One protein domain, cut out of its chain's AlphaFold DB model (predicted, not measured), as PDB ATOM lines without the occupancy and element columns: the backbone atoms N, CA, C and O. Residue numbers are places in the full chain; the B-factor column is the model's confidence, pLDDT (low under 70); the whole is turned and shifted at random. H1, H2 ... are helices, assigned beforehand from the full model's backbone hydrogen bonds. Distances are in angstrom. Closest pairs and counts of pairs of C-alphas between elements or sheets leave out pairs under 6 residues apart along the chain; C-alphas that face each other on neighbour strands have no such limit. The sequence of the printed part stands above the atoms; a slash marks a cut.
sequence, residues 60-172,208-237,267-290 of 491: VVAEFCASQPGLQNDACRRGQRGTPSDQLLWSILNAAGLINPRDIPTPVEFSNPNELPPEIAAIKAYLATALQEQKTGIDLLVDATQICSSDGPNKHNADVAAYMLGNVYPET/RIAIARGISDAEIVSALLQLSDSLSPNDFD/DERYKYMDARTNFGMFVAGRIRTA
ATOM      1  N   VAL A  60     131.822 145.070 152.685       92.00
ATOM      2  CA  VAL A  60     132.713 145.173 151.519       92.00
ATOM      3  C   VAL A  60     133.885 146.119 151.784       92.00
ATOM      4  O   VAL A  60     134.993 145.880 151.313       92.00
ATOM      5  N   VAL A  61     133.664 147.160 152.584       91.75
ATOM      6  CA  VAL A  61     134.639 148.216 152.864       91.75
ATOM      7  C   VAL A  61     135.650 147.746 153.892       91.75
ATOM      8  O   VAL A  61     136.849 147.920 153.694       91.75
ATOM      9  N   ALA A  62     135.184 147.112 154.973       90.25
ATOM     10  CA  ALA A  62     136.088 146.553 155.975       90.25
ATOM     11  C   ALA A  62     136.963 145.447 155.366       90.25
ATOM     12  O   ALA A  62     138.166 145.425 155.609       90.25
ATOM     13  N   GLU A  63     136.382 144.586 154.522       89.88
ATOM     14  CA  GLU A  63     137.118 143.540 153.805       89.88
ATOM     15  C   GLU A  63     138.132 144.140 152.817       89.88
ATOM     16  O   GLU A  63     139.280 143.698 152.735       89.88
ATOM     17  N   PHE A  64     137.735 145.179 152.076       92.19
ATOM     18  CA  PHE A  64     138.633 145.889 151.168       92.19
ATOM     19  C   PHE A  64     139.826 146.486 151.921       92.19
ATOM     20  O   PHE A  64     140.973 146.242 151.544       92.19
ATOM     21  N   CYS A  65     139.565 147.190 153.019       91.19
ATOM     22  CA  CYS A  65     140.597 147.755 153.878       91.19
ATOM     23  C   CYS A  65     141.531 146.692 154.463       91.19
ATOM     24  O   CYS A  65     142.746 146.870 154.433       91.19
ATOM     25  N   ALA A  66     140.993 145.565 154.938       89.00
ATOM     26  CA  ALA A  66     141.799 144.462 155.461       89.00
ATOM     27  C   ALA A  66     142.764 143.891 154.405       89.00
ATOM     28  O   ALA A  66     143.842 143.407 154.744       89.00
ATOM     29  N   SER A  67     142.407 143.987 153.118       88.88
ATOM     30  CA  SER A  67     143.265 143.564 152.006       88.88
ATOM     31  C   SER A  67     144.317 144.595 151.570       88.88
ATOM     32  O   SER A  67     145.175 144.264 150.755       88.88
ATOM     33  N   GLN A  68     144.270 145.827 152.090       91.44
ATOM     34  CA  GLN A  68     145.134 146.938 151.683       91.44
ATOM     35  C   GLN A  68     145.981 147.437 152.868       91.44
ATOM     36  O   GLN A  68     145.575 148.370 153.561       91.44
ATOM     37  N   PRO A  69     147.191 146.885 153.094       84.69
ATOM     38  CA  PRO A  69     148.015 147.209 154.267       84.69
ATOM     39  C   PRO A  69     148.493 148.673 154.332       84.69
ATOM     40  O   PRO A  69     149.036 149.089 155.352       84.69
ATOM     41  N   GLY A  70     148.312 149.454 153.259       84.19
ATOM     42  CA  GLY A  70     148.666 150.874 153.191       84.19
ATOM     43  C   GLY A  70     147.530 151.854 153.514       84.19
ATOM     44  O   GLY A  70     147.801 153.047 153.656       84.19
ATOM     45  N   LEU A  71     146.276 151.398 153.628       86.38
ATOM     46  CA  LEU A  71     145.174 152.265 154.052       86.38
ATOM     47  C   LEU A  71     145.136 152.332 155.584       86.38
ATOM     48  O   LEU A  71     145.028 151.309 156.255       86.38
ATOM     49  N   GLN A  72     145.234 153.538 156.148       69.44
ATOM     50  CA  GLN A  72     145.208 153.730 157.600       69.44
ATOM     51  C   GLN A  72     143.901 153.191 158.210       69.44
ATOM     52  O   GLN A  72     142.804 153.501 157.745       69.44
ATOM     53  N   ASN A  73     144.037 152.411 159.289       63.84
ATOM     54  CA  ASN A  73     142.953 151.663 159.938       63.84
ATOM     55  C   ASN A  73     141.761 152.522 160.395       63.84
ATOM     56  O   ASN A  73     140.650 152.000 160.522       63.84
ATOM     57  N   ASP A  74     141.966 153.816 160.640       70.25
ATOM     58  CA  ASP A  74     140.944 154.684 161.230       70.25
ATOM     59  C   ASP A  74     139.793 154.973 160.254       70.25
ATOM     60  O   ASP A  74     138.635 154.980 160.663       70.25
ATOM     61  N   ALA A  75     140.069 155.072 158.946       67.38
ATOM     62  CA  ALA A  75     139.028 155.214 157.916       67.38
ATOM     63  C   ALA A  75     138.220 153.918 157.688       67.38
ATOM     64  O   ALA A  75     137.174 153.926 157.038       67.38
ATOM     65  N   CYS A  76     138.703 152.795 158.221       74.31
ATOM     66  CA  CYS A  76     138.213 151.456 157.909       74.31
ATOM     67  C   CYS A  76     137.418 150.801 159.051       74.31
ATOM     68  O   CYS A  76     136.709 149.815 158.824       74.31
ATOM     69  N   ARG A  77     137.477 151.341 160.278       68.94
ATOM     70  CA  ARG A  77     136.757 150.789 161.440       68.94
ATOM     71  C   ARG A  77     135.249 151.065 161.375       68.94
ATOM     72  O   ARG A  77     134.808 152.211 161.302       68.94
ATOM     73  N   ARG A  78     134.439 149.998 161.464       64.00
ATOM     74  CA  ARG A  78     132.973 150.075 161.659       64.00
ATOM     75  C   ARG A  78     132.641 150.939 162.884       64.00
ATOM     76  O   ARG A  78     133.276 150.791 163.924       64.00
ATOM     77  N   GLY A  79     131.641 151.814 162.763       65.38
ATOM     78  CA  GLY A  79     131.157 152.670 163.857       65.38
ATOM     79  C   GLY A  79     131.906 153.995 164.053       65.38
ATOM     80  O   GLY A  79     131.389 154.872 164.734       65.38
ATOM     81  N   GLN A  80     133.071 154.176 163.420       69.31
ATOM     82  CA  GLN A  80     133.798 155.457 163.361       69.31
ATOM     83  C   GLN A  80     133.859 156.030 161.940       69.31
ATOM     84  O   GLN A  80     134.610 156.969 161.681       69.31
ATOM     85  N   ARG A  81     133.067 155.476 161.013       69.19
ATOM     86  CA  ARG A  81     132.977 155.967 159.636       69.19
ATOM     87  C   ARG A  81     132.315 157.342 159.642       69.19
ATOM     88  O   ARG A  81     131.094 157.451 159.616       69.19
ATOM     89  N   GLY A  82     133.139 158.379 159.751       79.25
ATOM     90  CA  GLY A  82     132.783 159.729 159.339       79.25
ATOM     91  C   GLY A  82     132.729 159.819 157.815       79.25
ATOM     92  O   GLY A  82     132.579 158.814 157.118       79.25
ATOM     93  N   THR A  83     132.894 161.024 157.281       86.06
ATOM     94  CA  THR A  83     133.061 161.221 155.838       86.06
ATOM     95  C   THR A  83     134.257 160.399 155.336       86.06
ATOM     96  O   THR A  83     135.361 160.576 155.869       86.06
ATOM     97  N   PRO A  84     134.074 159.490 154.361       89.19
ATOM     98  CA  PRO A  84     135.167 158.673 153.848       89.19
ATOM     99  C   PRO A  84     136.238 159.567 153.222       89.19
ATOM    100  O   PRO A  84     135.924 160.557 152.564       89.19
ATOM    101  N   SER A  85     137.511 159.227 153.428       91.81
ATOM    102  CA  SER A  85     138.605 159.984 152.825       91.81
ATOM    103  C   SER A  85     138.622 159.799 151.306       91.81
ATOM    104  O   SER A  85     138.352 158.704 150.802       91.81
ATOM    105  N   ASP A  86     139.014 160.839 150.567       93.06
ATOM    106  CA  ASP A  86     139.199 160.753 149.111       93.06
ATOM    107  C   ASP A  86     140.197 159.649 148.724       93.06
ATOM    108  O   ASP A  86     140.039 159.009 147.691       93.06
ATOM    109  N   GLN A  87     141.176 159.353 149.585       93.12
ATOM    110  CA  GLN A  87     142.101 158.235 149.398       93.12
ATOM    111  C   GLN A  87     141.391 156.872 149.425       93.12
ATOM    112  O   GLN A  87     141.691 156.014 148.594       93.12
ATOM    113  N   LEU A  88     140.446 156.663 150.353       93.00
ATOM    114  CA  LEU A  88     139.650 155.436 150.408       93.00
ATOM    115  C   LEU A  88     138.768 155.319 149.163       93.00
ATOM    116  O   LEU A  88     138.801 154.284 148.496       93.00
ATOM    117  N   LEU A  89     138.045 156.386 148.815       94.62
ATOM    118  CA  LEU A  89     137.186 156.422 147.629       94.62
ATOM    119  C   LEU A  89     137.986 156.142 146.347       94.62
ATOM    120  O   LEU A  89     137.628 155.241 145.591       94.62
ATOM    121  N   TRP A  90     139.112 156.831 146.150       95.31
ATOM    122  CA  TRP A  90     140.005 156.613 145.012       95.31
ATOM    123  C   TRP A  90     140.497 155.166 144.951       95.31
ATOM    124  O   TRP A  90     140.444 154.537 143.899       95.31
ATOM    125  N   SER A  91     140.920 154.594 146.086       94.50
ATOM    126  CA  SER A  91     141.422 153.217 146.123       94.50
ATOM    127  C   SER A  91     140.349 152.176 145.784       94.50
ATOM    128  O   SER A  91     140.653 151.206 145.090       94.50
ATOM    129  N   ILE A  92     139.100 152.389 146.217       95.06
ATOM    130  CA  ILE A  92     137.970 151.515 145.885       95.06
ATOM    131  C   ILE A  92     137.658 151.602 144.388       95.06
ATOM    132  O   ILE A  92     137.548 150.568 143.734       95.06
ATOM    133  N   LEU A  93     137.552 152.811 143.830       95.81
ATOM    134  CA  LEU A  93     137.207 153.002 142.416       95.81
ATOM    135  C   LEU A  93     138.326 152.536 141.475       95.81
ATOM    136  O   LEU A  93     138.047 151.940 140.436       95.81
ATOM    137  N   ASN A  94     139.588 152.730 141.861       95.31
ATOM    138  CA  ASN A  94     140.741 152.162 141.164       95.31
ATOM    139  C   ASN A  94     140.706 150.623 141.206       95.31
ATOM    140  O   ASN A  94     140.837 149.963 140.181       95.31
ATOM    141  N   ALA A  95     140.435 150.027 142.373       94.00
ATOM    142  CA  ALA A  95     140.316 148.573 142.493       94.00
ATOM    143  C   ALA A  95     139.104 147.992 141.743       94.00
ATOM    144  O   ALA A  95     139.143 146.830 141.341       94.00
ATOM    145  N   ALA A  96     138.050 148.786 141.546       94.12
ATOM    146  CA  ALA A  96     136.908 148.449 140.703       94.12
ATOM    147  C   ALA A  96     137.188 148.621 139.197       94.12
ATOM    148  O   ALA A  96     136.327 148.297 138.385       94.12
ATOM    149  N   GLY A  97     138.371 149.118 138.812       94.44
ATOM    150  CA  GLY A  97     138.747 149.352 137.415       94.44
ATOM    151  C   GLY A  97     138.066 150.563 136.777       94.44
ATOM    152  O   GLY A  97     138.101 150.701 135.561       94.44
ATOM    153  N   LEU A  98     137.447 151.434 137.579       94.56
ATOM    154  CA  LEU A  98     136.760 152.637 137.097       94.56
ATOM    155  C   LEU A  98     137.723 153.789 136.856       94.56
ATOM    156  O   LEU A  98     137.486 154.633 136.002       94.56
ATOM    157  N   ILE A  99     138.803 153.829 137.633       95.06
ATOM    158  CA  ILE A  99     139.856 154.825 137.504       95.06
ATOM    159  C   ILE A  99     141.086 154.134 136.947       95.06
ATOM    160  O   ILE A  99     141.567 153.152 137.507       95.06
ATOM    161  N   ASN A 100     141.630 154.696 135.876       93.19
ATOM    162  CA  ASN A 100     142.952 154.348 135.399       93.19
ATOM    163  C   ASN A 100     143.987 155.224 136.127       93.19
ATOM    164  O   ASN A 100     143.942 156.450 135.992       93.19
ATOM    165  N   PRO A 101     144.959 154.639 136.855       91.81
ATOM    166  CA  PRO A 101     146.002 155.399 137.549       91.81
ATOM    167  C   PRO A 101     146.879 156.266 136.638       91.81
ATOM    168  O   PRO A 101     147.690 157.037 137.135       91.81
ATOM    169  N   ARG A 102     146.788 156.117 135.310       93.50
ATOM    170  CA  ARG A 102     147.465 157.011 134.359       93.50
ATOM    171  C   ARG A 102     146.738 158.339 134.171       93.50
ATOM    172  O   ARG A 102     147.405 159.333 133.915       93.50
ATOM    173  N   ASP A 103     145.414 158.326 134.293       92.81
ATOM    174  CA  ASP A 103     144.559 159.479 134.013       92.81
ATOM    175  C   ASP A 103     144.290 160.276 135.296       92.81
ATOM    176  O   ASP A 103     144.302 161.501 135.277       92.81
ATOM    177  N   ILE A 104     144.118 159.580 136.427       92.69
ATOM    178  CA  ILE A 104     143.964 160.186 137.759       92.69
ATOM    179  C   ILE A 104     144.981 159.523 138.704       92.69
ATOM    180  O   ILE A 104     144.635 158.574 139.426       92.69
ATOM    181  N   PRO A 105     146.259 159.947 138.663       88.88
ATOM    182  CA  PRO A 105     147.335 159.264 139.369       88.88
ATOM    183  C   PRO A 105     147.268 159.401 140.885       88.88
ATOM    184  O   PRO A 105     147.776 158.521 141.586       88.88
ATOM    185  N   THR A 106     146.658 160.468 141.410       93.19
ATOM    186  CA  THR A 106     146.681 160.738 142.851       93.19
ATOM    187  C   THR A 106     145.297 160.977 143.466       93.19
ATOM    188  O   THR A 106     144.400 161.525 142.823       93.19
ATOM    189  N   PRO A 107     145.120 160.658 144.765       91.25
ATOM    190  CA  PRO A 107     143.919 161.035 145.515       91.25
ATOM    191  C   PRO A 107     143.661 162.547 145.578       91.25
ATOM    192  O   PRO A 107     142.539 162.960 145.853       91.25
ATOM    193  N   VAL A 108     144.692 163.372 145.362       92.62
ATOM    194  CA  VAL A 108     144.574 164.836 145.392       92.62
ATOM    195  C   VAL A 108     143.841 165.331 144.149       92.62
ATOM    196  O   VAL A 108     142.889 166.091 144.285       92.62
ATOM    197  N   GLU A 109     144.199 164.847 142.959       90.44
ATOM    198  CA  GLU A 109     143.464 165.159 141.719       90.44
ATOM    199  C   GLU A 109     142.035 164.608 141.785       90.44
ATOM    200  O   GLU A 109     141.077 165.281 141.421       90.44
ATOM    201  N   PHE A 110     141.862 163.430 142.393       92.38
ATOM    202  CA  PHE A 110     140.544 162.842 142.627       92.38
ATOM    203  C   PHE A 110     139.625 163.698 143.516       92.38
ATOM    204  O   PHE A 110     138.404 163.527 143.484       92.38
ATOM    205  N   SER A 111     140.172 164.610 144.326       92.69
ATOM    206  CA  SER A 111     139.370 165.503 145.170       92.69
ATOM    207  C   SER A 111     138.654 166.601 144.373       92.69
ATOM    208  O   SER A 111     137.614 167.079 144.829       92.69
ATOM    209  N   ASN A 112     139.137 166.955 143.173       92.94
ATOM    210  CA  ASN A 112     138.534 167.992 142.338       92.94
ATOM    211  C   ASN A 112     137.382 167.418 141.484       92.94
ATOM    212  O   ASN A 112     137.639 166.707 140.512       92.94
ATOM    213  N   PRO A 113     136.103 167.722 141.786       84.88
ATOM    214  CA  PRO A 113     134.967 167.141 141.066       84.88
ATOM    215  C   PRO A 113     134.907 167.558 139.590       84.88
ATOM    216  O   PRO A 113     134.332 166.833 138.790       84.88
ATOM    217  N   ASN A 114     135.521 168.689 139.222       90.06
ATOM    218  CA  ASN A 114     135.496 169.212 137.853       90.06
ATOM    219  C   ASN A 114     136.471 168.492 136.906       90.06
ATOM    220  O   ASN A 114     136.395 168.685 135.696       90.06
ATOM    221  N   GLU A 115     137.403 167.704 137.446       91.00
ATOM    222  CA  GLU A 115     138.394 166.949 136.666       91.00
ATOM    223  C   GLU A 115     137.985 165.481 136.473       91.00
ATOM    224  O   GLU A 115     138.608 164.756 135.697       91.00
ATOM    225  N   LEU A 116     136.929 165.033 137.160       92.75
ATOM    226  CA  LEU A 116     136.438 163.666 137.060       92.75
ATOM    227  C   LEU A 116     135.470 163.517 135.880       92.75
ATOM    228  O   LEU A 116     134.583 164.356 135.712       92.75
ATOM    229  N   PRO A 117     135.562 162.416 135.112       92.62
ATOM    230  CA  PRO A 117     134.490 162.017 134.209       92.62
ATOM    231  C   PRO A 117     133.148 161.953 134.959       92.62
ATOM    232  O   PRO A 117     133.127 161.499 136.113       92.62
ATOM    233  N   PRO A 118     132.036 162.388 134.342       88.12
ATOM    234  CA  PRO A 118     130.739 162.501 135.014       88.12
ATOM    235  C   PRO A 118     130.274 161.171 135.626       88.12
ATOM    236  O   PRO A 118     129.752 161.146 136.742       88.12
ATOM    237  N   GLU A 119     130.549 160.046 134.964       89.50
ATOM    238  CA  GLU A 119     130.253 158.702 135.458       89.50
ATOM    239  C   GLU A 119     131.028 158.354 136.740       89.50
ATOM    240  O   GLU A 119     130.474 157.763 137.670       89.50
ATOM    241  N   ILE A 120     132.290 158.777 136.842       93.06
ATOM    242  CA  ILE A 120     133.127 158.547 138.026       93.06
ATOM    243  C   ILE A 120     132.697 159.483 139.159       93.06
ATOM    244  O   ILE A 120     132.629 159.052 140.311       93.06
ATOM    245  N   ALA A 121     132.371 160.740 138.846       90.38
ATOM    246  CA  ALA A 121     131.882 161.711 139.820       90.38
ATOM    247  C   ALA A 121     130.564 161.254 140.471       90.38
ATOM    248  O   ALA A 121     130.430 161.318 141.696       90.38
ATOM    249  N   ALA A 122     129.633 160.714 139.677       87.31
ATOM    250  CA  ALA A 122     128.373 160.160 140.170       87.31
ATOM    251  C   ALA A 122     128.601 158.974 141.124       87.31
ATOM    252  O   ALA A 122     128.082 158.967 142.244       87.31
ATOM    253  N   ILE A 123     129.439 158.003 140.733       90.81
ATOM    254  CA  ILE A 123     129.759 156.847 141.590       90.81
ATOM    255  C   ILE A 123     130.525 157.292 142.845       90.81
ATOM    256  O   ILE A 123     130.266 156.767 143.927       90.81
ATOM    257  N   LYS A 124     131.420 158.285 142.746       93.75
ATOM    258  CA  LYS A 124     132.120 158.876 143.899       93.75
ATOM    259  C   LYS A 124     131.128 159.461 144.906       93.75
ATOM    260  O   LYS A 124     131.222 159.145 146.091       93.75
ATOM    261  N   ALA A 125     130.200 160.304 144.451       89.44
ATOM    262  CA  ALA A 125     129.208 160.952 145.311       89.44
ATOM    263  C   ALA A 125     128.279 159.925 145.977       89.44
ATOM    264  O   ALA A 125     128.029 159.984 147.187       89.44
ATOM    265  N   TYR A 126     127.835 158.937 145.200       90.38
ATOM    266  CA  TYR A 126     127.062 157.808 145.701       90.38
ATOM    267  C   TYR A 126     127.832 157.026 146.774       90.38
ATOM    268  O   TYR A 126     127.325 156.830 147.880       90.38
ATOM    269  N   LEU A 127     129.074 156.627 146.488       91.19
ATOM    270  CA  LEU A 127     129.898 155.855 147.413       91.19
ATOM    271  C   LEU A 127     130.170 156.644 148.697       91.19
ATOM    272  O   LEU A 127     130.071 156.083 149.783       91.19
ATOM    273  N   ALA A 128     130.453 157.944 148.597       91.00
ATOM    274  CA  ALA A 128     130.649 158.800 149.762       91.00
ATOM    275  C   ALA A 128     129.432 158.772 150.704       91.00
ATOM    276  O   ALA A 128     129.583 158.560 151.910       91.00
ATOM    277  N   THR A 129     128.233 158.891 150.128       89.62
ATOM    278  CA  THR A 129     126.956 158.844 150.855       89.62
ATOM    279  C   THR A 129     126.701 157.457 151.449       89.62
ATOM    280  O   THR A 129     126.437 157.324 152.643       89.62
ATOM    281  N   ALA A 130     126.859 156.396 150.653       88.00
ATOM    282  CA  ALA A 130     126.635 155.017 151.088       88.00
ATOM    283  C   ALA A 130     127.570 154.595 152.238       88.00
ATOM    284  O   ALA A 130     127.154 153.892 153.163       88.00
ATOM    285  N   LEU A 131     128.829 155.041 152.205       88.38
ATOM    286  CA  LEU A 131     129.804 154.787 153.267       88.38
ATOM    287  C   LEU A 131     129.468 155.538 154.555       88.38
ATOM    288  O   LEU A 131     129.621 154.971 155.639       88.38
ATOM    289  N   GLN A 132     128.996 156.781 154.435       88.00
ATOM    290  CA  GLN A 132     128.542 157.583 155.569       88.00
ATOM    291  C   GLN A 132     127.310 156.957 156.242       88.00
ATOM    292  O   GLN A 132     127.231 156.914 157.468       88.00
ATOM    293  N   GLU A 133     126.388 156.406 155.451       88.75
ATOM    294  CA  GLU A 133     125.213 155.666 155.933       88.75
ATOM    295  C   GLU A 133     125.546 154.260 156.461       88.75
ATOM    296  O   GLU A 133     124.674 153.572 156.988       88.75
ATOM    297  N   GLN A 134     126.808 153.829 156.353       88.88
ATOM    298  CA  GLN A 134     127.277 152.505 156.771       88.88
ATOM    299  C   GLN A 134     126.498 151.357 156.114       88.88
ATOM    300  O   GLN A 134     126.247 150.328 156.749       88.88
ATOM    301  N   LYS A 135     126.139 151.518 154.834       88.69
ATOM    302  CA  LYS A 135     125.430 150.484 154.075       88.69
ATOM    303  C   LYS A 135     126.195 149.164 154.090       88.69
ATOM    304  O   LYS A 135     127.428 149.130 154.023       88.69
ATOM    305  N   THR A 136     125.448 148.068 154.186       89.12
ATOM    306  CA  THR A 136     126.031 146.729 154.083       89.12
ATOM    307  C   THR A 136     126.509 146.465 152.657       89.12
ATOM    308  O   THR A 136     126.161 147.190 151.725       89.12
ATOM    309  N   GLY A 137     127.310 145.413 152.455       87.88
ATOM    310  CA  GLY A 137     127.786 145.049 151.122       87.88
ATOM    311  C   GLY A 137     126.649 144.811 150.132       87.88
ATOM    312  O   GLY A 137     126.762 145.192 148.970       87.88
ATOM    313  N   ILE A 138     125.541 144.226 150.591       89.94
ATOM    314  CA  ILE A 138     124.408 143.940 149.716       89.94
ATOM    315  C   ILE A 138     123.583 145.175 149.383       89.94
ATOM    316  O   ILE A 138     123.201 145.340 148.229       89.94
ATOM    317  N   ASP A 139     123.375 146.061 150.356       89.06
ATOM    318  CA  ASP A 139     122.707 147.337 150.108       89.06
ATOM    319  C   ASP A 139     123.534 148.158 149.117       89.06
ATOM    320  O   ASP A 139     122.999 148.667 148.140       89.06
ATOM    321  N   LEU A 140     124.864 148.170 149.287       89.88
ATOM    322  CA  LEU A 140     125.788 148.827 148.365       89.88
ATOM    323  C   LEU A 140     125.697 148.258 146.941       89.88
ATOM    324  O   LEU A 140     125.789 149.023 145.981       89.88
ATOM    325  N   LEU A 141     125.532 146.938 146.796       90.81
ATOM    326  CA  LEU A 141     125.382 146.277 145.496       90.81
ATOM    327  C   LEU A 141     124.053 146.642 144.829       90.81
ATOM    328  O   LEU A 141     124.031 146.990 143.652       90.81
ATOM    329  N   VAL A 142     122.952 146.568 145.574       88.19
ATOM    330  CA  VAL A 142     121.610 146.888 145.070       88.19
ATOM    331  C   VAL A 142     121.531 148.348 144.656       88.19
ATOM    332  O   VAL A 142     121.096 148.651 143.546       88.19
ATOM    333  N   ASP A 143     122.027 149.238 145.503       86.50
ATOM    334  CA  ASP A 143     122.015 150.670 145.248       86.50
ATOM    335  C   ASP A 143     122.966 151.049 144.107       86.50
ATOM    336  O   ASP A 143     122.620 151.883 143.277       86.50
ATOM    337  N   ALA A 144     124.108 150.364 143.958       84.94
ATOM    338  CA  ALA A 144     124.973 150.508 142.783       84.94
ATOM    339  C   ALA A 144     124.240 150.156 141.477       84.94
ATOM    340  O   ALA A 144     124.414 150.803 140.436       84.94
ATOM    341  N   THR A 145     123.366 149.151 141.534       83.00
ATOM    342  CA  THR A 145     122.487 148.796 140.416       83.00
ATOM    343  C   THR A 145     121.255 149.690 140.302       83.00
ATOM    344  O   THR A 145     120.534 149.536 139.330       83.00
ATOM    345  N   GLN A 146     121.065 150.683 141.176       81.31
ATOM    346  CA  GLN A 146     119.915 151.603 141.205       81.31
ATOM    347  C   GLN A 146     120.299 153.093 141.247       81.31
ATOM    348  O   GLN A 146     119.425 153.913 141.482       81.31
ATOM    349  N   ILE A 147     121.554 153.479 140.978       67.12
ATOM    350  CA  ILE A 147     122.030 154.881 141.106       67.12
ATOM    351  C   ILE A 147     121.152 155.910 140.340       67.12
ATOM    352  O   ILE A 147     121.156 157.085 140.684       67.12
ATOM    353  N   CYS A 148     120.348 155.478 139.359       65.44
ATOM    354  CA  CYS A 148     119.417 156.326 138.594       65.44
ATOM    355  C   CYS A 148     117.923 156.073 138.869       65.44
ATOM    356  O   CYS A 148     117.075 156.548 138.119       65.44
ATOM    357  N   SER A 149     117.582 155.287 139.889       66.25
ATOM    358  CA  SER A 149     116.196 155.062 140.303       66.25
ATOM    359  C   SER A 149     115.808 156.120 141.331       66.25
ATOM    360  O   SER A 149     116.434 156.224 142.385       66.25
ATOM    361  N   SER A 150     114.770 156.902 141.037       57.03
ATOM    362  CA  SER A 150     114.171 157.853 141.983       57.03
ATOM    363  C   SER A 150     113.470 157.148 143.153       57.03
ATOM    364  O   SER A 150     113.353 157.704 144.249       57.03
ATOM    365  N   ASP A 151     113.084 155.887 142.951       61.66
ATOM    366  CA  ASP A 151     112.618 154.994 143.999       61.66
ATOM    367  C   ASP A 151     113.843 154.448 144.745       61.66
ATOM    368  O   ASP A 151     114.588 153.629 144.205       61.66
ATOM    369  N   GLY A 152     114.085 154.943 145.963       60.84
ATOM    370  CA  GLY A 152     115.205 154.519 146.810       60.84
ATOM    371  C   GLY A 152     115.243 153.004 147.103       60.84
ATOM    372  O   GLY A 152     114.341 152.268 146.697       60.84
ATOM    373  N   PRO A 153     116.255 152.517 147.854       60.69
ATOM    374  CA  PRO A 153     116.538 151.094 148.045       60.69
ATOM    375  C   PRO A 153     115.294 150.258 148.356       60.69
ATOM    376  O   PRO A 153     114.743 150.291 149.463       60.69
ATOM    377  N   ASN A 154     114.862 149.445 147.395       70.25
ATOM    378  CA  ASN A 154     113.799 148.483 147.643       70.25
ATOM    379  C   ASN A 154     114.387 147.277 148.388       70.25
ATOM    380  O   ASN A 154     115.141 146.493 147.807       70.25
ATOM    381  N   LYS A 155     114.009 147.088 149.664       68.38
ATOM    382  CA  LYS A 155     114.437 145.945 150.505       68.38
ATOM    383  C   LYS A 155     114.298 144.588 149.803       68.38
ATOM    384  O   LYS A 155     115.064 143.673 150.082       68.38
ATOM    385  N   HIS A 156     113.348 144.451 148.878       71.56
ATOM    386  CA  HIS A 156     113.153 143.221 148.115       71.56
ATOM    387  C   HIS A 156     114.336 142.877 147.194       71.56
ATOM    388  O   HIS A 156     114.703 141.709 147.069       71.56
ATOM    389  N   ASN A 157     114.971 143.884 146.593       75.44
ATOM    390  CA  ASN A 157     116.082 143.681 145.663       75.44
ATOM    391  C   ASN A 157     117.337 143.191 146.406       75.44
ATOM    392  O   ASN A 157     118.086 142.375 145.869       75.44
ATOM    393  N   ALA A 158     117.502 143.591 147.673       73.31
ATOM    394  CA  ALA A 158     118.541 143.063 148.557       73.31
ATOM    395  C   ALA A 158     118.337 141.582 148.875       73.31
ATOM    396  O   ALA A 158     119.295 140.814 148.850       73.31
ATOM    397  N   ASP A 159     117.098 141.139 149.092       73.31
ATOM    398  CA  ASP A 159     116.821 139.718 149.306       73.31
ATOM    399  C   ASP A 159     117.150 138.897 148.058       73.31
ATOM    400  O   ASP A 159     117.858 137.891 148.148       73.31
ATOM    401  N   VAL A 160     116.707 139.350 146.881       73.44
ATOM    402  CA  VAL A 160     116.992 138.684 145.600       73.44
ATOM    403  C   VAL A 160     118.499 138.602 145.345       73.44
ATOM    404  O   VAL A 160     119.004 137.518 145.043       73.44
ATOM    405  N   ALA A 161     119.230 139.703 145.542       75.50
ATOM    406  CA  ALA A 161     120.686 139.721 145.444       75.50
ATOM    407  C   ALA A 161     121.338 138.724 146.420       75.50
ATOM    408  O   ALA A 161     122.304 138.049 146.061       75.50
ATOM    409  N   ALA A 162     120.791 138.572 147.632       72.19
ATOM    410  CA  ALA A 162     121.367 137.715 148.667       72.19
ATOM    411  C   ALA A 162     121.225 136.247 148.278       72.19
ATOM    412  O   ALA A 162     122.177 135.471 148.381       72.19
ATOM    413  N   TYR A 163     120.045 135.876 147.781       75.50
ATOM    414  CA  TYR A 163     119.790 134.540 147.256       75.50
ATOM    415  C   TYR A 163     120.668 134.237 146.039       75.50
ATOM    416  O   TYR A 163     121.249 133.147 145.973       75.50
ATOM    417  N   MET A 164     120.840 135.205 145.129       76.00
ATOM    418  CA  MET A 164     121.698 135.043 143.955       76.00
ATOM    419  C   MET A 164     123.167 134.817 144.336       76.00
ATOM    420  O   MET A 164     123.777 133.831 143.920       76.00
ATOM    421  N   LEU A 165     123.722 135.679 145.194       74.75
ATOM    422  CA  LEU A 165     125.106 135.586 145.683       74.75
ATOM    423  C   LEU A 165     125.353 134.329 146.528       74.75
ATOM    424  O   LEU A 165     126.447 133.747 146.517       74.75
ATOM    425  N   GLY A 166     124.327 133.890 147.256       69.69
ATOM    426  CA  GLY A 166     124.336 132.650 148.022       69.69
ATOM    427  C   GLY A 166     124.270 131.399 147.153       69.69
ATOM    428  O   GLY A 166     124.535 130.308 147.655       69.69
ATOM    429  N   ASN A 167     123.933 131.538 145.865       70.81
ATOM    430  CA  ASN A 167     123.487 130.441 145.006       70.81
ATOM    431  C   ASN A 167     122.364 129.608 145.655       70.81
ATOM    432  O   ASN A 167     122.275 128.394 145.457       70.81
ATOM    433  N   VAL A 168     121.521 130.258 146.461       62.47
ATOM    434  CA  VAL A 168     120.387 129.643 147.151       62.47
ATOM    435  C   VAL A 168     119.156 129.901 146.292       62.47
ATOM    436  O   VAL A 168     118.375 130.810 146.551       62.47
ATOM    437  N   TYR A 169     118.999 129.115 145.230       60.41
ATOM    438  CA  TYR A 169     117.809 129.185 144.388       60.41
ATOM    439  C   TYR A 169     116.815 128.125 144.844       60.41
ATOM    440  O   TYR A 169     117.170 126.945 144.811       60.41
ATOM    441  N   PRO A 170     115.573 128.468 145.227       52.50
ATOM    442  CA  PRO A 170     114.524 127.460 145.205       52.50
ATOM    443  C   PRO A 170     114.486 126.911 143.772       52.50
ATOM    444  O   PRO A 170     114.280 127.689 142.843       52.50
ATOM    445  N   GLU A 171     114.755 125.614 143.553       44.56
ATOM    446  CA  GLU A 171     114.567 125.032 142.221       44.56
ATOM    447  C   GLU A 171     113.115 125.289 141.823       44.56
ATOM    448  O   GLU A 171     112.175 124.701 142.361       44.56
ATOM    449  N   THR A 172     112.919 126.200 140.879       39.94
ATOM    450  CA  THR A 172     111.629 126.438 140.260       39.94
ATOM    451  C   THR A 172     111.297 125.211 139.430       39.94
ATOM    452  O   THR A 172     111.698 125.076 138.271       39.94
ATOM    453  N   ARG A 208     115.792 119.676 145.754       47.38
ATOM    454  CA  ARG A 208     117.138 120.255 145.571       47.38
ATOM    455  C   ARG A 208     117.082 121.763 145.418       47.38
ATOM    456  O   ARG A 208     116.679 122.292 144.403       47.38
ATOM    457  N   ILE A 209     117.657 122.450 146.391       48.47
ATOM    458  CA  ILE A 209     118.393 123.673 146.090       48.47
ATOM    459  C   ILE A 209     119.778 123.178 145.694       48.47
ATOM    460  O   ILE A 209     120.626 122.914 146.548       48.47
ATOM    461  N   ALA A 210     119.960 122.877 144.408       47.41
ATOM    462  CA  ALA A 210     121.300 122.691 143.886       47.41
ATOM    463  C   ALA A 210     122.008 124.042 144.024       47.41
ATOM    464  O   ALA A 210     121.443 125.062 143.635       47.41
ATOM    465  N   ILE A 211     123.231 124.061 144.564       48.62
ATOM    466  CA  ILE A 211     124.121 125.205 144.346       48.62
ATOM    467  C   ILE A 211     124.224 125.304 142.825       48.62
ATOM    468  O   ILE A 211     124.805 124.409 142.195       48.62
ATOM    469  N   ALA A 212     123.557 126.298 142.232       49.44
ATOM    470  CA  ALA A 212     123.589 126.492 140.792       49.44
ATOM    471  C   ALA A 212     125.058 126.510 140.360       49.44
ATOM    472  O   ALA A 212     125.915 127.032 141.082       49.44
ATOM    473  N   ARG A 213     125.364 125.873 139.221       52.12
ATOM    474  CA  ARG A 213     126.702 125.963 138.620       52.12
ATOM    475  C   ARG A 213     127.059 127.445 138.584       52.12
ATOM    476  O   ARG A 213     126.233 128.219 138.119       52.12
ATOM    477  N   GLY A 214     128.196 127.780 139.200       57.88
ATOM    478  CA  GLY A 214     128.458 129.104 139.756       57.88
ATOM    479  C   GLY A 214     127.998 130.214 138.831       57.88
ATOM    480  O   GLY A 214     128.631 130.432 137.803       57.88
ATOM    481  N   ILE A 215     126.909 130.883 139.212       68.06
ATOM    482  CA  ILE A 215     126.488 132.093 138.520       68.06
ATOM    483  C   ILE A 215     127.647 133.075 138.667       68.06
ATOM    484  O   ILE A 215     128.188 133.269 139.767       68.06
ATOM    485  N   SER A 216     128.111 133.573 137.530       76.56
ATOM    486  CA  SER A 216     129.195 134.539 137.486       76.56
ATOM    487  C   SER A 216     128.733 135.847 138.118       76.56
ATOM    488  O   SER A 216     127.556 136.204 138.061       76.56
ATOM    489  N   ASP A 217     129.660 136.588 138.716       79.50
ATOM    490  CA  ASP A 217     129.323 137.874 139.329       79.50
ATOM    491  C   ASP A 217     128.736 138.838 138.265       79.50
ATOM    492  O   ASP A 217     127.832 139.613 138.564       79.50
ATOM    493  N   ALA A 218     129.148 138.699 136.996       79.88
ATOM    494  CA  ALA A 218     128.582 139.412 135.850       79.88
ATOM    495  C   ALA A 218     127.107 139.059 135.575       79.88
ATOM    496  O   ALA A 218     126.304 139.951 135.311       79.88
ATOM    497  N   GLU A 219     126.721 137.783 135.660       81.12
ATOM    498  CA  GLU A 219     125.321 137.362 135.505       81.12
ATOM    499  C   GLU A 219     124.446 137.874 136.654       81.12
ATOM    500  O   GLU A 219     123.319 138.299 136.409       81.12
ATOM    501  N   ILE A 220     124.963 137.884 137.891       80.88
ATOM    502  CA  ILE A 220     124.247 138.439 139.053       80.88
ATOM    503  C   ILE A 220     124.011 139.935 138.853       80.88
ATOM    504  O   ILE A 220     122.884 140.407 138.981       80.88
ATOM    505  N   VAL A 221     125.062 140.681 138.506       84.00
ATOM    506  CA  VAL A 221     124.973 142.129 138.282       84.00
ATOM    507  C   VAL A 221     124.054 142.440 137.102       84.00
ATOM    508  O   VAL A 221     123.190 143.302 137.225       84.00
ATOM    509  N   SER A 222     124.159 141.696 135.998       83.50
ATOM    510  CA  SER A 222     123.266 141.837 134.841       83.50
ATOM    511  C   SER A 222     121.804 141.569 135.207       83.50
ATOM    512  O   SER A 222     120.923 142.336 134.821       83.50
ATOM    513  N   ALA A 223     121.530 140.539 136.013       80.56
ATOM    514  CA  ALA A 223     120.180 140.249 136.485       80.56
ATOM    515  C   ALA A 223     119.635 141.355 137.403       80.56
ATOM    516  O   ALA A 223     118.465 141.713 137.290       80.56
ATOM    517  N   LEU A 224     120.468 141.926 138.280       81.81
ATOM    518  CA  LEU A 224     120.080 143.045 139.143       81.81
ATOM    519  C   LEU A 224     119.836 144.335 138.354       81.81
ATOM    520  O   LEU A 224     118.869 145.040 138.637       81.81
ATOM    521  N   LEU A 225     120.650 144.612 137.332       83.38
ATOM    522  CA  LEU A 225     120.435 145.736 136.417       83.38
ATOM    523  C   LEU A 225     119.116 145.572 135.650       83.38
ATOM    524  O   LEU A 225     118.294 146.483 135.648       83.38
ATOM    525  N   GLN A 226     118.852 144.384 135.096       81.19
ATOM    526  CA  GLN A 226     117.574 144.088 134.435       81.19
ATOM    527  C   GLN A 226     116.380 144.224 135.389       81.19
ATOM    528  O   GLN A 226     115.323 144.713 134.988       81.19
ATOM    529  N   LEU A 227     116.536 143.796 136.646       76.69
ATOM    530  CA  LEU A 227     115.497 143.926 137.664       76.69
ATOM    531  C   LEU A 227     115.220 145.403 137.974       76.69
ATOM    532  O   LEU A 227     114.056 145.795 138.016       76.69
ATOM    533  N   SER A 228     116.273 146.211 138.132       76.31
ATOM    534  CA  SER A 228     116.168 147.657 138.344       76.31
ATOM    535  C   SER A 228     115.421 148.335 137.197       76.31
ATOM    536  O   SER A 228     114.505 149.114 137.444       76.31
ATOM    537  N   ASP A 229     115.756 147.997 135.952       73.12
ATOM    538  CA  ASP A 229     115.126 148.596 134.772       73.12
ATOM    539  C   ASP A 229     113.651 148.183 134.625       73.12
ATOM    540  O   ASP A 229     112.830 148.936 134.105       73.12
ATOM    541  N   SER A 230     113.289 146.986 135.101       66.50
ATOM    542  CA  SER A 230     111.924 146.453 134.996       66.50
ATOM    543  C   SER A 230     110.926 147.037 136.004       66.50
ATOM    544  O   SER A 230     109.722 146.833 135.849       66.50
ATOM    545  N   LEU A 231     111.407 147.720 137.048       56.91
ATOM    546  CA  LEU A 231     110.587 148.147 138.185       56.91
ATOM    547  C   LEU A 231     110.047 149.577 138.078       56.91
ATOM    548  O   LEU A 231     109.303 149.967 138.973       56.91
ATOM    549  N   SER A 232     110.340 150.319 137.002       58.06
ATOM    550  CA  SER A 232     109.802 151.672 136.798       58.06
ATOM    551  C   SER A 232     108.258 151.651 136.794       58.06
ATOM    552  O   SER A 232     107.650 151.137 135.847       58.06
ATOM    553  N   PRO A 233     107.581 152.173 137.840       53.00
ATOM    554  CA  PRO A 233     106.138 151.991 138.039       53.00
ATOM    555  C   PRO A 233     105.273 152.726 137.009       53.00
ATOM    556  O   PRO A 233     104.084 152.433 136.872       53.00
ATOM    557  N   ASN A 234     105.860 153.685 136.291       55.22
ATOM    558  CA  ASN A 234     105.131 154.628 135.448       55.22
ATOM    559  C   ASN A 234     104.796 154.095 134.047       55.22
ATOM    560  O   ASN A 234     104.009 154.724 133.342       55.22
ATOM    561  N   ASP A 235     105.315 152.928 133.655       51.56
ATOM    562  CA  ASP A 235     105.037 152.342 132.334       51.56
ATOM    563  C   ASP A 235     103.823 151.401 132.309       51.56
ATOM    564  O   ASP A 235     103.436 150.886 131.253       51.56
ATOM    565  N   PHE A 236     103.147 151.216 133.446       49.88
ATOM    566  CA  PHE A 236     101.835 150.581 133.454       49.88
ATOM    567  C   PHE A 236     100.761 151.631 133.157       49.88
ATOM    568  O   PHE A 236     100.103 152.115 134.067       49.88
ATOM    569  N   ASP A 237     100.591 151.995 131.884       56.09
ATOM    570  CA  ASP A 237      99.476 152.831 131.429       56.09
ATOM    571  C   ASP A 237      98.174 152.000 131.434       56.09
ATOM    572  O   ASP A 237      97.950 151.198 130.515       56.09
ATOM    573  N   ASP A 267     126.823 157.264 123.555       78.94
ATOM    574  CA  ASP A 267     128.194 156.917 123.964       78.94
ATOM    575  C   ASP A 267     128.432 157.133 125.471       78.94
ATOM    576  O   ASP A 267     129.054 156.304 126.139       78.94
ATOM    577  N   GLU A 268     127.877 158.205 126.041       79.06
ATOM    578  CA  GLU A 268     127.955 158.489 127.484       79.06
ATOM    579  C   GLU A 268     127.147 157.481 128.305       79.06
ATOM    580  O   GLU A 268     127.608 156.981 129.334       79.06
ATOM    581  N   ARG A 269     125.980 157.082 127.792       77.88
ATOM    582  CA  ARG A 269     125.137 156.067 128.423       77.88
ATOM    583  C   ARG A 269     125.835 154.712 128.524       77.88
ATOM    584  O   ARG A 269     125.721 154.042 129.553       77.88
ATOM    585  N   TYR A 270     126.570 154.305 127.486       84.12
ATOM    586  CA  TYR A 270     127.353 153.067 127.535       84.12
ATOM    587  C   TYR A 270     128.462 153.137 128.585       84.12
ATOM    588  O   TYR A 270     128.608 152.187 129.352       84.12
ATOM    589  N   LYS A 271     129.187 154.260 128.678       86.94
ATOM    590  CA  LYS A 271     130.228 154.451 129.705       86.94
ATOM    591  C   LYS A 271     129.659 154.371 131.117       86.94
ATOM    592  O   LYS A 271     130.238 153.717 131.979       86.94
ATOM    593  N   TYR A 272     128.491 154.965 131.341       84.81
ATOM    594  CA  TYR A 272     127.831 154.926 132.641       84.81
ATOM    595  C   TYR A 272     127.361 153.513 133.031       84.81
ATOM    596  O   TYR A 272     127.559 153.069 134.166       84.81
ATOM    597  N   MET A 273     126.766 152.772 132.089       84.19
ATOM    598  CA  MET A 273     126.360 151.379 132.315       84.19
ATOM    599  C   MET A 273     127.562 150.461 132.546       84.19
ATOM    600  O   MET A 273     127.505 149.594 133.423       84.19
ATOM    601  N   ASP A 274     128.655 150.666 131.813       89.31
ATOM    602  CA  ASP A 274     129.901 149.927 132.014       89.31
ATOM    603  C   ASP A 274     130.498 150.221 133.398       89.31
ATOM    604  O   ASP A 274     130.791 149.298 134.158       89.31
ATOM    605  N   ALA A 275     130.544 151.494 133.801       89.69
ATOM    606  CA  ALA A 275     131.011 151.904 135.121       89.69
ATOM    607  C   ALA A 275     130.178 151.276 136.258       89.69
ATOM    608  O   ALA A 275     130.724 150.727 137.217       89.69
ATOM    609  N   ARG A 276     128.845 151.262 136.141       89.06
ATOM    610  CA  ARG A 276     127.971 150.588 137.123       89.06
ATOM    611  C   ARG A 276     128.176 149.083 137.154       89.06
ATOM    612  O   ARG A 276     128.205 148.497 138.234       89.06
ATOM    613  N   THR A 277     128.343 148.464 135.989       89.19
ATOM    614  CA  THR A 277     128.576 147.021 135.880       89.19
ATOM    615  C   THR A 277     129.905 146.643 136.533       89.19
ATOM    616  O   THR A 277     129.938 145.746 137.375       89.19
ATOM    617  N   ASN A 278     130.977 147.378 136.237       90.75
ATOM    618  CA  ASN A 278     132.302 147.175 136.824       90.75
ATOM    619  C   ASN A 278     132.292 147.385 138.343       90.75
ATOM    620  O   ASN A 278     132.811 146.547 139.089       90.75
ATOM    621  N   PHE A 279     131.618 148.435 138.824       93.12
ATOM    622  CA  PHE A 279     131.454 148.658 140.260       93.12
ATOM    623  C   PHE A 279     130.652 147.538 140.937       93.12
ATOM    624  O   PHE A 279     131.078 146.996 141.957       93.12
ATOM    625  N   GLY A 280     129.517 147.142 140.355       90.94
ATOM    626  CA  GLY A 280     128.685 146.054 140.864       90.94
ATOM    627  C   GLY A 280     129.443 144.727 140.926       90.94
ATOM    628  O   GLY A 280     129.382 144.030 141.940       90.94
ATOM    629  N   MET A 281     130.227 144.405 139.892       89.25
ATOM    630  CA  MET A 281     131.072 143.206 139.870       89.25
ATOM    631  C   MET A 281     132.135 143.247 140.970       89.25
ATOM    632  O   MET A 281     132.351 142.243 141.650       89.25
ATOM    633  N   PHE A 282     132.761 144.405 141.196       92.69
ATOM    634  CA  PHE A 282     133.708 144.586 142.293       92.69
ATOM    635  C   PHE A 282     133.054 144.335 143.660       92.69
ATOM    636  O   PHE A 282     133.586 143.569 144.468       92.69
ATOM    637  N   VAL A 283     131.885 144.933 143.916       92.50
ATOM    638  CA  VAL A 283     131.156 144.771 145.184       92.50
ATOM    639  C   VAL A 283     130.736 143.312 145.386       92.50
ATOM    640  O   VAL A 283     131.013 142.739 146.442       92.50
ATOM    641  N   ALA A 284     130.149 142.673 144.371       89.56
ATOM    642  CA  ALA A 284     129.758 141.262 144.408       89.56
ATOM    643  C   ALA A 284     130.958 140.337 144.686       89.56
ATOM    644  O   ALA A 284     130.897 139.479 145.575       89.56
ATOM    645  N   GLY A 285     132.079 140.571 143.997       88.50
ATOM    646  CA  GLY A 285     133.325 139.842 144.216       88.50
ATOM    647  C   GLY A 285     133.837 139.994 145.650       88.50
ATOM    648  O   GLY A 285     134.234 139.009 146.278       88.50
ATOM    649  N   ARG A 286     133.750 141.201 146.226       92.00
ATOM    650  CA  ARG A 286     134.162 141.458 147.613       92.00
ATOM    651  C   ARG A 286     133.267 140.779 148.644       92.00
ATOM    652  O   ARG A 286     133.802 140.162 149.568       92.00
ATOM    653  N   ILE A 287     131.944 140.803 148.458       91.88
ATOM    654  CA  ILE A 287     131.001 140.045 149.301       91.88
ATOM    655  C   ILE A 287     131.374 138.561 149.291       91.88
ATOM    656  O   ILE A 287     131.455 137.921 150.337       91.88
ATOM    657  N   ARG A 288     131.659 138.008 148.109       87.44
ATOM    658  CA  ARG A 288     132.018 136.597 147.939       87.44
ATOM    659  C   ARG A 288     133.327 136.228 148.635       87.44
ATOM    660  O   ARG A 288     133.481 135.087 149.080       87.44
ATOM    661  N   THR A 289     134.271 137.163 148.708       88.25
ATOM    662  CA  THR A 289     135.554 136.952 149.384       88.25
ATOM    663  C   THR A 289     135.515 137.188 150.887       88.25
ATOM    664  O   THR A 289     136.458 136.751 151.547       88.25
ATOM    665  N   ALA A 290     134.456 137.800 151.421       91.69
ATOM    666  CA  ALA A 290     134.329 138.060 152.848       91.69
ATOM    667  C   ALA A 290     134.428 136.765 153.665       91.69
ATOM    668  O   ALA A 290     133.832 135.740 153.313       91.69
TER     669      ALA A 290
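This is residues 60 to 172, 208 to 237 and 267 to 290 of the 491 residues of the protein "MotA_ExbB domain-containing protein" of Roseibium sp. RKSG952 (UniProt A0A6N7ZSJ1). One long helix, H7, runs through the middle, with short H4 alongside it; H2 and H3 cross on one side, H5 and H6 pair on the other, and H1 meets H7 near its last turns. The 167 printed residues hold seven named helices, H1 to H7 in chain order, and no named strand: all helix. The whole is compact, with a radius of gyration of the C-alphas of 16.5 A and spans of 50 by 38 by 29 A.

Start at the hub, H7, residues 267 to 289. H4, residues 137 to 144, touches it at a shallow tilt of 7 degrees, opposite ways; the closest C-alphas, Leu 141 and Gly 280, are 5.7 A apart. H6, residues 217 to 230, touches H7 with residues 217 to 222 alone, at a steep tilt of 54 degrees; closest are C-alphas 217 and 281, 5.6 A. H5, residues 155 to 166, touches H6 at 22 degrees, a shallow tilt, opposite ways; C-alphas 164 and 220 are closest, 6.5 A. On H3, residues 118 to 132, look at 119 to 123, which alone touch H7; C-alphas 119 and 272 are closest, 5.3 A. H2, residues 86 to 95, touches H3 at a steep tilt of 63 degrees, closest at C-alphas 89 and 124, 6.8 A. H1, residues 60 to 66, touches residues 283 to 287 of H7 alone; C-alphas 60 and 286 are closest, 5.6 A. In all seven helices every O i to N i+4 pair is within hydrogen-bond range.

Find C-alpha 60, where H1 begins, at (132.713, 145.173, 151.519). H7 runs 33.2 A from C-alpha 267 at (128.194, 156.917, 123.964) to C-alpha 289 at (135.554, 136.952, 149.384). H3 measures 21.2 A, H6 19.9 A, H5 16.8 A and H2 13.9 A.

C-alphas 69 and 237 are the farthest apart, 53.9 A. Residues 173 to 207 and 238 to 266 are not printed; the C-alpha gaps are 9.8 A and 30.0 A. The links H1 to H2 and H2 to H3 are long. Look for pLDDT under 70 in 38 residues, among them 208 to 215 and 230 to 237.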